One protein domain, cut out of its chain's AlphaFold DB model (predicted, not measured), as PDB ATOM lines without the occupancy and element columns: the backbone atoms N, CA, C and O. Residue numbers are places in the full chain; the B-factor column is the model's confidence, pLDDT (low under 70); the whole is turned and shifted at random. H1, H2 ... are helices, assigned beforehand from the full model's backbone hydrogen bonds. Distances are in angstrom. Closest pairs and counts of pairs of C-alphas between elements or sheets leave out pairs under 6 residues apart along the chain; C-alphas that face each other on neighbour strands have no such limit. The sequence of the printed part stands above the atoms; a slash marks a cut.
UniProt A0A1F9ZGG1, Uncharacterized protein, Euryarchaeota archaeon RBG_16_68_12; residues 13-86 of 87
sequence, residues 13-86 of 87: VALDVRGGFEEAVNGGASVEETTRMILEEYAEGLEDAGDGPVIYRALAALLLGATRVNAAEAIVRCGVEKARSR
ATOM      1  N   VAL A  13     208.627 205.608 169.913       83.12
ATOM      2  CA  VAL A  13     207.177 205.578 169.681       83.12
ATOM      3  C   VAL A  13     206.503 204.537 170.581       83.12
ATOM      4  O   VAL A  13     205.436 204.776 171.149       83.12
ATOM      5  N   ALA A  14     207.132 203.376 170.787       84.62
ATOM      6  CA  ALA A  14     206.592 202.353 171.683       84.62
ATOM      7  C   ALA A  14     206.607 202.776 173.162       84.62
ATOM      8  O   ALA A  14     205.731 202.362 173.933       84.62
ATOM      9  N   LEU A  15     207.606 203.558 173.578       86.19
ATOM     10  CA  LEU A  15     207.689 204.104 174.932       86.19
ATOM     11  C   LEU A  15     206.607 205.157 175.178       86.19
ATOM     12  O   LEU A  15     205.978 205.114 176.239       86.19
ATOM     13  N   ASP A  16     206.347 206.023 174.201       87.12
ATOM     14  CA  ASP A  16     205.308 207.051 174.283       87.12
ATOM     15  C   ASP A  16     203.906 206.422 174.356       87.12
ATOM     16  O   ASP A  16     203.116 206.746 175.249       87.12
ATOM     17  N   VAL A  17     203.640 205.401 173.529       86.94
ATOM     18  CA  VAL A  17     202.395 204.613 173.580       86.94
ATOM     19  C   VAL A  17     202.200 203.944 174.946       86.94
ATOM     20  O   VAL A  17     201.086 203.918 175.474       86.94
ATOM     21  N   ARG A  18     203.269 203.411 175.557       87.12
ATOM     22  CA  ARG A  18     203.193 202.847 176.915       87.12
ATOM     23  C   ARG A  18     202.860 203.911 177.951       87.12
ATOM     24  O   ARG A  18     202.013 203.650 178.801       87.12
ATOM     25  N   GLY A  19     203.520 205.064 177.889       87.50
ATOM     26  CA  GLY A  19     203.284 206.169 178.814       87.50
ATOM     27  C   GLY A  19     201.823 206.611 178.801       87.50
ATOM     28  O   GLY A  19     201.182 206.612 179.851       87.50
ATOM     29  N   GLY A  20     201.273 206.868 177.610       86.69
ATOM     30  CA  GLY A  20     199.868 207.256 177.457       86.69
ATOM     31  C   GLY A  20     198.898 206.177 177.949       86.69
ATOM     32  O   GLY A  20     197.913 206.473 178.625       86.69
ATOM     33  N   PHE A  21     199.198 204.902 177.680       87.12
ATOM     34  CA  PHE A  21     198.370 203.793 178.152       87.12
ATOM     35  C   PHE A  21     198.372 203.677 179.685       87.12
ATOM     36  O   PHE A  21     197.317 203.518 180.298       87.12
ATOM     37  N   GLU A  22     199.543 203.751 180.322       86.44
ATOM     38  CA  GLU A  22     199.674 203.684 181.783       86.44
ATOM     39  C   GLU A  22     199.016 204.885 182.472       86.44
ATOM     40  O   GLU A  22     198.377 204.716 183.513       86.44
ATOM     41  N   GLU A  23     199.122 206.082 181.892       88.19
ATOM     42  CA  GLU A  23     198.463 207.287 182.400       88.19
ATOM     43  C   GLU A  23     196.936 207.164 182.343       88.19
ATOM     44  O   GLU A  23     196.265 207.409 183.346       88.19
ATOM     45  N   ALA A  24     196.382 206.704 181.220       85.06
ATOM     46  CA  ALA A  24     194.943 206.506 181.066       85.06
ATOM     47  C   ALA A  24     194.390 205.446 182.035       85.06
ATOM     48  O   ALA A  24     193.365 205.670 182.687       85.06
ATOM     49  N   VAL A  25     195.097 204.322 182.202       84.25
ATOM     50  CA  VAL A  25     194.720 203.279 183.168       84.25
ATOM     51  C   VAL A  25     194.805 203.799 184.607       84.25
ATOM     52  O   VAL A  25     193.881 203.579 185.390       84.25
ATOM     53  N   ASN A  26     195.859 204.539 184.965       83.25
ATOM     54  CA  ASN A  26     195.979 205.165 186.289       83.25
ATOM     55  C   ASN A  26     194.924 206.257 186.524       83.25
ATOM     56  O   ASN A  26     194.508 206.474 187.662       83.25
ATOM     57  N   GLY A  27     194.457 206.907 185.457       83.69
ATOM     58  CA  GLY A  27     193.320 207.825 185.464       83.69
ATOM     59  C   GLY A  27     191.965 207.140 185.679       83.69
ATOM     60  O   GLY A  27     190.955 207.827 185.833       83.69
ATOM     61  N   GLY A  28     191.927 205.804 185.727       83.69
ATOM     62  CA  GLY A  28     190.715 205.015 185.936       83.69
ATOM     63  C   GLY A  28     189.930 204.720 184.659       83.69
ATOM     64  O   GLY A  28     188.791 204.261 184.756       83.69
ATOM     65  N   ALA A  29     190.504 204.968 183.477       81.75
ATOM     66  CA  ALA A  29     189.885 204.575 182.219       81.75
ATOM     67  C   ALA A  29     189.879 203.048 182.082       81.75
ATOM     68  O   ALA A  29     190.816 202.352 182.487       81.75
ATOM     69  N   SER A  30     188.826 202.508 181.472       83.56
ATOM     70  CA  SER A  30     188.823 201.097 181.100       83.56
ATOM     71  C   SER A  30     189.893 200.811 180.043       83.56
ATOM     72  O   SER A  30     190.365 201.698 179.326       83.56
ATOM     73  N   VAL A  31     190.255 199.535 179.907       82.06
ATOM     74  CA  VAL A  31     191.180 199.086 178.858       82.06
ATOM     75  C   VAL A  31     190.652 199.462 177.467       82.06
ATOM     76  O   VAL A  31     191.420 199.885 176.609       82.06
ATOM     77  N   GLU A  32     189.341 199.367 177.251       82.25
ATOM     78  CA  GLU A  32     188.684 199.691 175.979       82.25
ATOM     79  C   GLU A  32     188.737 201.195 175.676       82.25
ATOM     80  O   GLU A  32     189.097 201.590 174.566       82.25
ATOM     81  N   GLU A  33     188.446 202.040 176.670       82.44
ATOM     82  CA  GLU A  33     188.553 203.497 176.539       82.44
ATOM     83  C   GLU A  33     189.996 203.932 176.301       82.44
ATOM     84  O   GLU A  33     190.248 204.736 175.408       82.44
ATOM     85  N   THR A  34     190.942 203.347 177.036       85.81
ATOM     86  CA  THR A  34     192.376 203.603 176.873       85.81
ATOM     87  C   THR A  34     192.849 203.241 175.471       85.81
ATOM     88  O   THR A  34     193.518 204.029 174.812       85.81
ATOM     89  N   THR A  35     192.453 202.069 174.972       85.56
ATOM     90  CA  THR A  35     192.812 201.613 173.621       85.56
ATOM     91  C   THR A  35     192.311 202.587 172.565       85.56
ATOM     92  O   THR A  35     193.045 202.933 171.645       85.56
ATOM     93  N   ARG A  36     191.059 203.036 172.698       87.62
ATOM     94  CA  ARG A  36     190.464 203.987 171.764       87.62
ATOM     95  C   ARG A  36     191.182 205.335 171.798       87.62
ATOM     96  O   ARG A  36     191.493 205.847 170.733       87.62
ATOM     97  N   MET A  37     191.485 205.858 172.987       86.81
ATOM     98  CA  MET A  37     192.228 207.114 173.139       86.81
ATOM     99  C   MET A  37     193.602 207.045 172.467       86.81
ATOM    100  O   MET A  37     193.931 207.924 171.682       86.81
ATOM    101  N   ILE A  38     194.351 205.959 172.677       87.25
ATOM    102  CA  ILE A  38     195.666 205.767 172.049       87.25
ATOM    103  C   ILE A  38     195.554 205.619 170.524       87.25
ATOM    104  O   ILE A  38     196.356 206.179 169.787       87.25
ATOM    105  N   LEU A  39     194.557 204.896 170.008       86.81
ATOM    106  CA  LEU A  39     194.366 204.780 168.556       86.81
ATOM    107  C   LEU A  39     193.970 206.111 167.901       86.81
ATOM    108  O   LEU A  39     194.353 206.352 166.761       86.81
ATOM    109  N   GLU A  40     193.204 206.952 168.599       89.75
ATOM    110  CA  GLU A  40     192.840 208.296 168.138       89.75
ATOM    111  C   GLU A  40     194.048 209.251 168.189       89.75
ATOM    112  O   GLU A  40     194.269 210.000 167.241       89.75
ATOM    113  N   GLU A  41     194.856 209.193 169.250       86.81
ATOM    114  CA  GLU A  41     196.045 210.036 169.443       86.81
ATOM    115  C   GLU A  41     197.153 209.737 168.425       86.81
ATOM    116  O   GLU A  41     197.752 210.654 167.870       86.81
ATOM    117  N   TYR A  42     197.382 208.458 168.126       85.50
ATOM    118  CA  TYR A  42     198.427 208.024 167.199       85.50
ATOM    119  C   TYR A  42     197.900 207.749 165.784       85.50
ATOM    120  O   TYR A  42     198.607 207.143 164.982       85.50
ATOM    121  N   ALA A  43     196.681 208.192 165.449       84.88
ATOM    122  CA  ALA A  43     196.026 207.896 164.173       84.88
ATOM    123  C   ALA A  43     196.882 208.258 162.946       84.88
ATOM    124  O   ALA A  43     196.946 207.484 161.996       84.88
ATOM    125  N   GLU A  44     197.588 209.391 162.992       79.81
ATOM    126  CA  GLU A  44     198.498 209.816 161.918       79.81
ATOM    127  C   GLU A  44     199.726 208.897 161.799       79.81
ATOM    128  O   GLU A  44     200.161 208.581 160.694       79.81
ATOM    129  N   GLY A  45     200.247 208.397 162.926       77.44
ATOM    130  CA  GLY A  45     201.351 207.432 162.960       77.44
ATOM    131  C   GLY A  45     200.937 206.014 162.556       77.44
ATOM    132  O   GLY A  45     201.768 205.245 162.081       77.44
ATOM    133  N   LEU A  46     199.653 205.655 162.678       80.25
ATOM    134  CA  LEU A  46     199.133 204.355 162.229       80.25
ATOM    135  C   LEU A  46     199.167 204.191 160.704       80.25
ATOM    136  O   LEU A  46     199.253 203.061 160.217       80.25
ATOM    137  N   GLU A  47     199.085 205.293 159.959       81.44
ATOM    138  CA  GLU A  47     199.176 205.292 158.495       81.44
ATOM    139  C   GLU A  47     200.630 205.239 157.996       81.44
ATOM    140  O   GLU A  47     200.866 204.914 156.828       81.44
ATOM    141  N   ASP A  48     201.609 205.498 158.872       83.06
ATOM    142  CA  ASP A  48     203.028 205.403 158.545       83.06
ATOM    143  C   ASP A  48     203.529 203.948 158.558       83.06
ATOM    144  O   ASP A  48     203.227 203.140 159.441       83.06
ATOM    145  N   ALA A  49     204.326 203.594 157.548       75.94
ATOM    146  CA  ALA A  49     204.814 202.230 157.360       75.94
ATOM    147  C   ALA A  49     205.928 201.829 158.350       75.94
ATOM    148  O   ALA A  49     206.201 200.632 158.493       75.94
ATOM    149  N   GLY A  50     206.585 202.799 158.989       78.62
ATOM    150  CA  GLY A  50     207.575 202.602 160.044       78.62
ATOM    151  C   GLY A  50     206.926 202.552 161.422       78.62
ATOM    152  O   GLY A  50     207.074 201.550 162.126       78.62
ATOM    153  N   ASP A  51     206.147 203.578 161.757       78.94
ATOM    154  CA  ASP A  51     205.640 203.794 163.116       78.94
ATOM    155  C   ASP A  51     204.376 202.972 163.408       78.94
ATOM    156  O   ASP A  51     204.221 202.411 164.499       78.94
ATOM    157  N   GLY A  52     203.498 202.781 162.419       82.44
ATOM    158  CA  GLY A  52     202.247 202.037 162.579       82.44
ATOM    159  C   GLY A  52     202.449 200.623 163.142       82.44
ATOM    160  O   GLY A  52     201.838 200.265 164.158       82.44
ATOM    161  N   PRO A  53     203.343 199.792 162.567       85.25
ATOM    162  CA  PRO A  53     203.653 198.470 163.107       85.25
ATOM    163  C   PRO A  53     204.215 198.481 164.534       85.25
ATOM    164  O   PRO A  53     204.021 197.497 165.254       85.25
ATOM    165  N   VAL A  54     204.925 199.536 164.939       85.62
ATOM    166  CA  VAL A  54     205.466 199.693 166.296       85.62
ATOM    167  C   VAL A  54     204.332 199.979 167.276       85.62
ATOM    168  O   VAL A  54     204.200 199.265 168.274       85.62
ATOM    169  N   ILE A  55     203.450 200.924 166.938       83.31
ATOM    170  CA  ILE A  55     202.279 201.299 167.740       83.31
ATOM    171  C   ILE A  55     201.383 200.079 167.987       83.31
ATOM    172  O   ILE A  55     201.047 199.770 169.133       83.31
ATOM    173  N   TYR A  56     201.060 199.307 166.941       85.25
ATOM    174  CA  TYR A  56     200.239 198.099 167.091       85.25
ATOM    175  C   TYR A  56     200.891 197.036 167.984       85.25
ATOM    176  O   TYR A  56     200.199 196.381 168.768       85.25
ATOM    177  N   ARG A  57     202.214 196.840 167.891       86.62
ATOM    178  CA  ARG A  57     202.934 195.863 168.730       86.62
ATOM    179  C   ARG A  57     202.995 196.301 170.187       86.62
ATOM    180  O   ARG A  57     202.773 195.464 171.065       86.62
ATOM    181  N   ALA A  58     203.268 197.579 170.441       86.69
ATOM    182  CA  ALA A  58     203.275 198.151 171.783       86.69
ATOM    183  C   ALA A  58     201.892 198.008 172.434       86.69
ATOM    184  O   ALA A  58     201.773 197.435 173.519       86.69
ATOM    185  N   LEU A  59     200.834 198.401 171.720       86.50
ATOM    186  CA  LEU A  59     199.453 198.291 172.186       86.50
ATOM    187  C   LEU A  59     199.060 196.834 172.475       86.50
ATOM    188  O   LEU A  59     198.533 196.535 173.545       86.50
ATOM    189  N   ALA A  60     199.377 195.894 171.580       87.06
ATOM    190  CA  ALA A  60     199.095 194.473 171.794       87.06
ATOM    191  C   ALA A  60     199.808 193.908 173.038       87.06
ATOM    192  O   ALA A  60     199.217 193.124 173.786       87.06
ATOM    193  N   ALA A  61     201.057 194.313 173.287       86.56
ATOM    194  CA  ALA A  61     201.807 193.899 174.471       86.56
ATOM    195  C   ALA A  61     201.174 194.432 175.769       86.56
ATOM    196  O   ALA A  61     201.045 193.685 176.744       86.56
ATOM    197  N   LEU A  62     200.735 195.693 175.765       86.38
ATOM    198  CA  LEU A  62     200.080 196.341 176.905       86.38
ATOM    199  C   LEU A  62     198.718 195.717 177.197       86.38
ATOM    200  O   LEU A  62     198.444 195.355 178.340       86.38
ATOM    201  N   LEU A  63     197.909 195.482 176.164       85.06
ATOM    202  CA  LEU A  63     196.619 194.807 176.289       85.06
ATOM    203  C   LEU A  63     196.764 193.389 176.836       85.06
ATOM    204  O   LEU A  63     196.020 192.990 177.734       85.06
ATOM    205  N   LEU A  64     197.750 192.630 176.355       84.06
ATOM    206  CA  LEU A  64     198.036 191.294 176.875       84.06
ATOM    207  C   LEU A  64     198.463 191.341 178.352       84.06
ATOM    208  O   LEU A  64     198.089 190.466 179.136       84.06
ATOM    209  N   GLY A  65     199.224 192.363 178.746       79.00
ATOM    210  CA  GLY A  65     199.568 192.637 180.141       79.00
ATOM    211  C   GLY A  65     198.332 192.939 180.991       79.00
ATOM    212  O   GLY A  65     198.064 192.220 181.955       79.00
ATOM    213  N   ALA A  66     197.548 193.939 180.597       76.12
ATOM    214  CA  ALA A  66     196.358 194.402 181.306       76.12
ATOM    215  C   ALA A  66     195.298 193.301 181.463       76.12
ATOM    216  O   ALA A  66     194.748 193.110 182.545       76.12
ATOM    217  N   THR A  67     195.069 192.494 180.423       70.06
ATOM    218  CA  THR A  67     194.107 191.381 180.479       70.06
ATOM    219  C   THR A  67     194.514 190.330 181.519       70.06
ATOM    220  O   THR A  67     193.659 189.777 182.213       70.06
ATOM    221  N   ARG A  68     195.822 190.075 181.693       62.16
ATOM    222  CA  ARG A  68     196.317 189.162 182.740       62.16
ATOM    223  C   ARG A  68     196.144 189.733 184.146       62.16
ATOM    224  O   ARG A  68     195.843 188.967 185.060       62.16
ATOM    225  N   VAL A  69     196.299 191.045 184.316       61.38
ATOM    226  CA  VAL A  69     196.084 191.721 185.606       61.38
ATOM    227  C   VAL A  69     194.599 191.719 185.974       61.38
ATOM    228  O   VAL A  69     194.255 191.282 187.069       61.38
ATOM    229  N   ASN A  70     193.713 192.060 185.035       60.62
ATOM    230  CA  ASN A  70     192.263 192.054 185.256       60.62
ATOM    231  C   ASN A  70     191.733 190.657 185.619       60.62
ATOM    232  O   ASN A  70     190.883 190.520 186.499       60.62
ATOM    233  N   ALA A  71     192.256 189.600 184.989       59.34
ATOM    234  CA  ALA A  71     191.893 188.226 185.335       59.34
ATOM    235  C   ALA A  71     192.339 187.844 186.757       59.34
ATOM    236  O   ALA A  71     191.579 187.215 187.496       59.34
ATOM    237  N   ALA A  72     193.549 188.237 187.165       59.56
ATOM    238  CA  ALA A  72     194.048 187.988 188.515       59.56
ATOM    239  C   ALA A  72     193.252 188.770 189.573       59.56
ATOM    240  O   ALA A  72     192.869 188.204 190.599       59.56
ATOM    241  N   GLU A  73     192.939 190.039 189.309       62.84
ATOM    242  CA  GLU A  73     192.151 190.879 190.213       62.84
ATOM    243  C   GLU A  73     190.717 190.353 190.370       62.84
ATOM    244  O   GLU A  73     190.214 190.254 191.490       62.84
ATOM    245  N   ALA A  74     190.082 189.907 189.281       65.00
ATOM    246  CA  ALA A  74     188.756 189.292 189.326       65.00
ATOM    247  C   ALA A  74     188.728 188.015 190.185       65.00
ATOM    248  O   ALA A  74     187.783 187.799 190.948       65.00
ATOM    249  N   ILE A  75     189.776 187.184 190.116       70.62
ATOM    250  CA  ILE A  75     189.909 185.983 190.957       70.62
ATOM    251  C   ILE A  75     190.043 186.366 192.436       70.62
ATOM    252  O   ILE A  75     189.356 185.787 193.282       70.62
ATOM    253  N   VAL A  76     190.888 187.353 192.757       73.69
ATOM    254  CA  VAL A  76     191.076 187.833 194.136       73.69
ATOM    255  C   VAL A  76     189.777 188.426 194.683       73.69
ATOM    256  O   VAL A  76     189.352 188.061 195.779       73.69
ATOM    257  N   ARG A  77     189.097 189.279 193.910       69.56
ATOM    258  CA  ARG A  77     187.838 189.928 194.301       69.56
ATOM    259  C   ARG A  77     186.727 188.910 194.556       69.56
ATOM    260  O   ARG A  77     186.107 188.944 195.617       69.56
ATOM    261  N   CYS A  78     186.563 187.941 193.655       70.62
ATOM    262  CA  CYS A  78     185.613 186.840 193.821       70.62
ATOM    263  C   CYS A  78     185.929 185.992 195.068       70.62
ATOM    264  O   CYS A  78     185.027 185.604 195.816       70.62
ATOM    265  N   GLY A  79     187.214 185.743 195.347       71.69
ATOM    266  CA  GLY A  79     187.659 185.063 196.566       71.69
ATOM    267  C   GLY A  79     187.303 185.825 197.849       71.69
ATOM    268  O   GLY A  79     186.789 185.226 198.796       71.69
ATOM    269  N   VAL A  80     187.516 187.143 197.865       75.00
ATOM    270  CA  VAL A  80     187.196 188.025 199.001       75.00
ATOM    271  C   VAL A  80     185.686 188.101 199.252       75.00
ATOM    272  O   VAL A  80     185.249 187.969 200.396       75.00
ATOM    273  N   GLU A  81     184.867 188.253 198.210       73.94
ATOM    274  CA  GLU A  81     183.402 188.305 198.343       73.94
ATOM    275  C   GLU A  81     182.826 186.988 198.874       73.94
ATOM    276  O   GLU A  81     181.981 186.986 199.772       73.94
ATOM    277  N   LYS A  82     183.344 185.852 198.393       71.44
ATOM    278  CA  LYS A  82     182.930 184.517 198.843       71.44
ATOM    279  C   LYS A  82     183.381 184.199 200.272       71.44
ATOM    280  O   LYS A  82     182.731 183.403 200.949       71.44
ATOM    281  N   ALA A  83     184.476 184.801 200.737       69.94
ATOM    282  CA  ALA A  83     184.904 184.732 202.133       69.94
ATOM    283  C   ALA A  83     184.005 185.590 203.041       69.94
ATOM    284  O   ALA A  83     183.639 185.156 204.129       69.94
ATOM    285  N   ARG A  84     183.587 186.770 202.567       73.56
ATOM    286  CA  ARG A  84     182.702 187.688 203.299       73.56
ATOM    287  C   ARG A  84     181.267 187.175 203.432       73.56
ATOM    288  O   ARG A  84     180.616 187.481 204.418       73.56
ATOM    289  N   SER A  85     180.775 186.380 202.480       70.12
ATOM    290  CA  SER A  85     179.427 185.792 202.532       70.12
ATOM    291  C   SER A  85     179.312 184.542 203.421       70.12
ATOM    292  O   SER A  85     178.259 183.908 203.441       70.12
ATOM    293  N   ARG A  86     180.407 184.108 204.058       66.00
ATOM    294  CA  ARG A  86     180.480 182.890 204.886       66.00
ATOM    295  C   ARG A  86     180.829 183.160 206.356       66.00
ATOM    296  O   ARG A  86     180.893 182.196 207.114       66.00
TER     297      ARG A  86
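AT A GLANCE: This is residues 13 to 86 of the 87 residues of an uncharacterized protein of Euryarchaeota archaeon RBG_16_68_12 (UniProt A0A1F9ZGG1). One long helix, H4, has a helical hairpin, H1 and H2, packed beside its residues 51 to 66, while residues 71 to 86 stick out as an arm. H1, H2 and H4 make an up-and-down bundle, each running against the one before. The 74 printed residues, all helix in class, hold H1 to H4 in chain order; the whole is loose, radius of gyration of the C-alphas 15.7 A, spanning 56 by 19 by 16 A.

HOW THE PARTS SIT: Start at the hub, H4, residues 51 to 84. Its residues 51 to 62 touch H1, residues 13 to 26, at a shallow tilt of 26 degrees, the same way; C-alphas 14 and 58 are closest, 5.4 A. H2, residues 31 to 41, touches H1, closest at C-alphas 24 and 34, 5.7 A. H3, residues 43 to 46, touches H4 only at the corner, closest at C-alphas 46 and 52, 3.9 A. In H1, H2 and H4 every O i to N i+4 pair is within hydrogen-bond range.

IN THESE COORDINATES: Find C-alpha 51 at (205.640, 203.794, 163.116); H4 runs 49.0 A to C-alpha 84 at (182.702, 187.688, 203.299). H1 spans 20.0 A.

THE WHOLE: The printed part has no cut, and its links are tight. Look for pLDDT under 70 at residues 68 to 74, 77, 83 and 86.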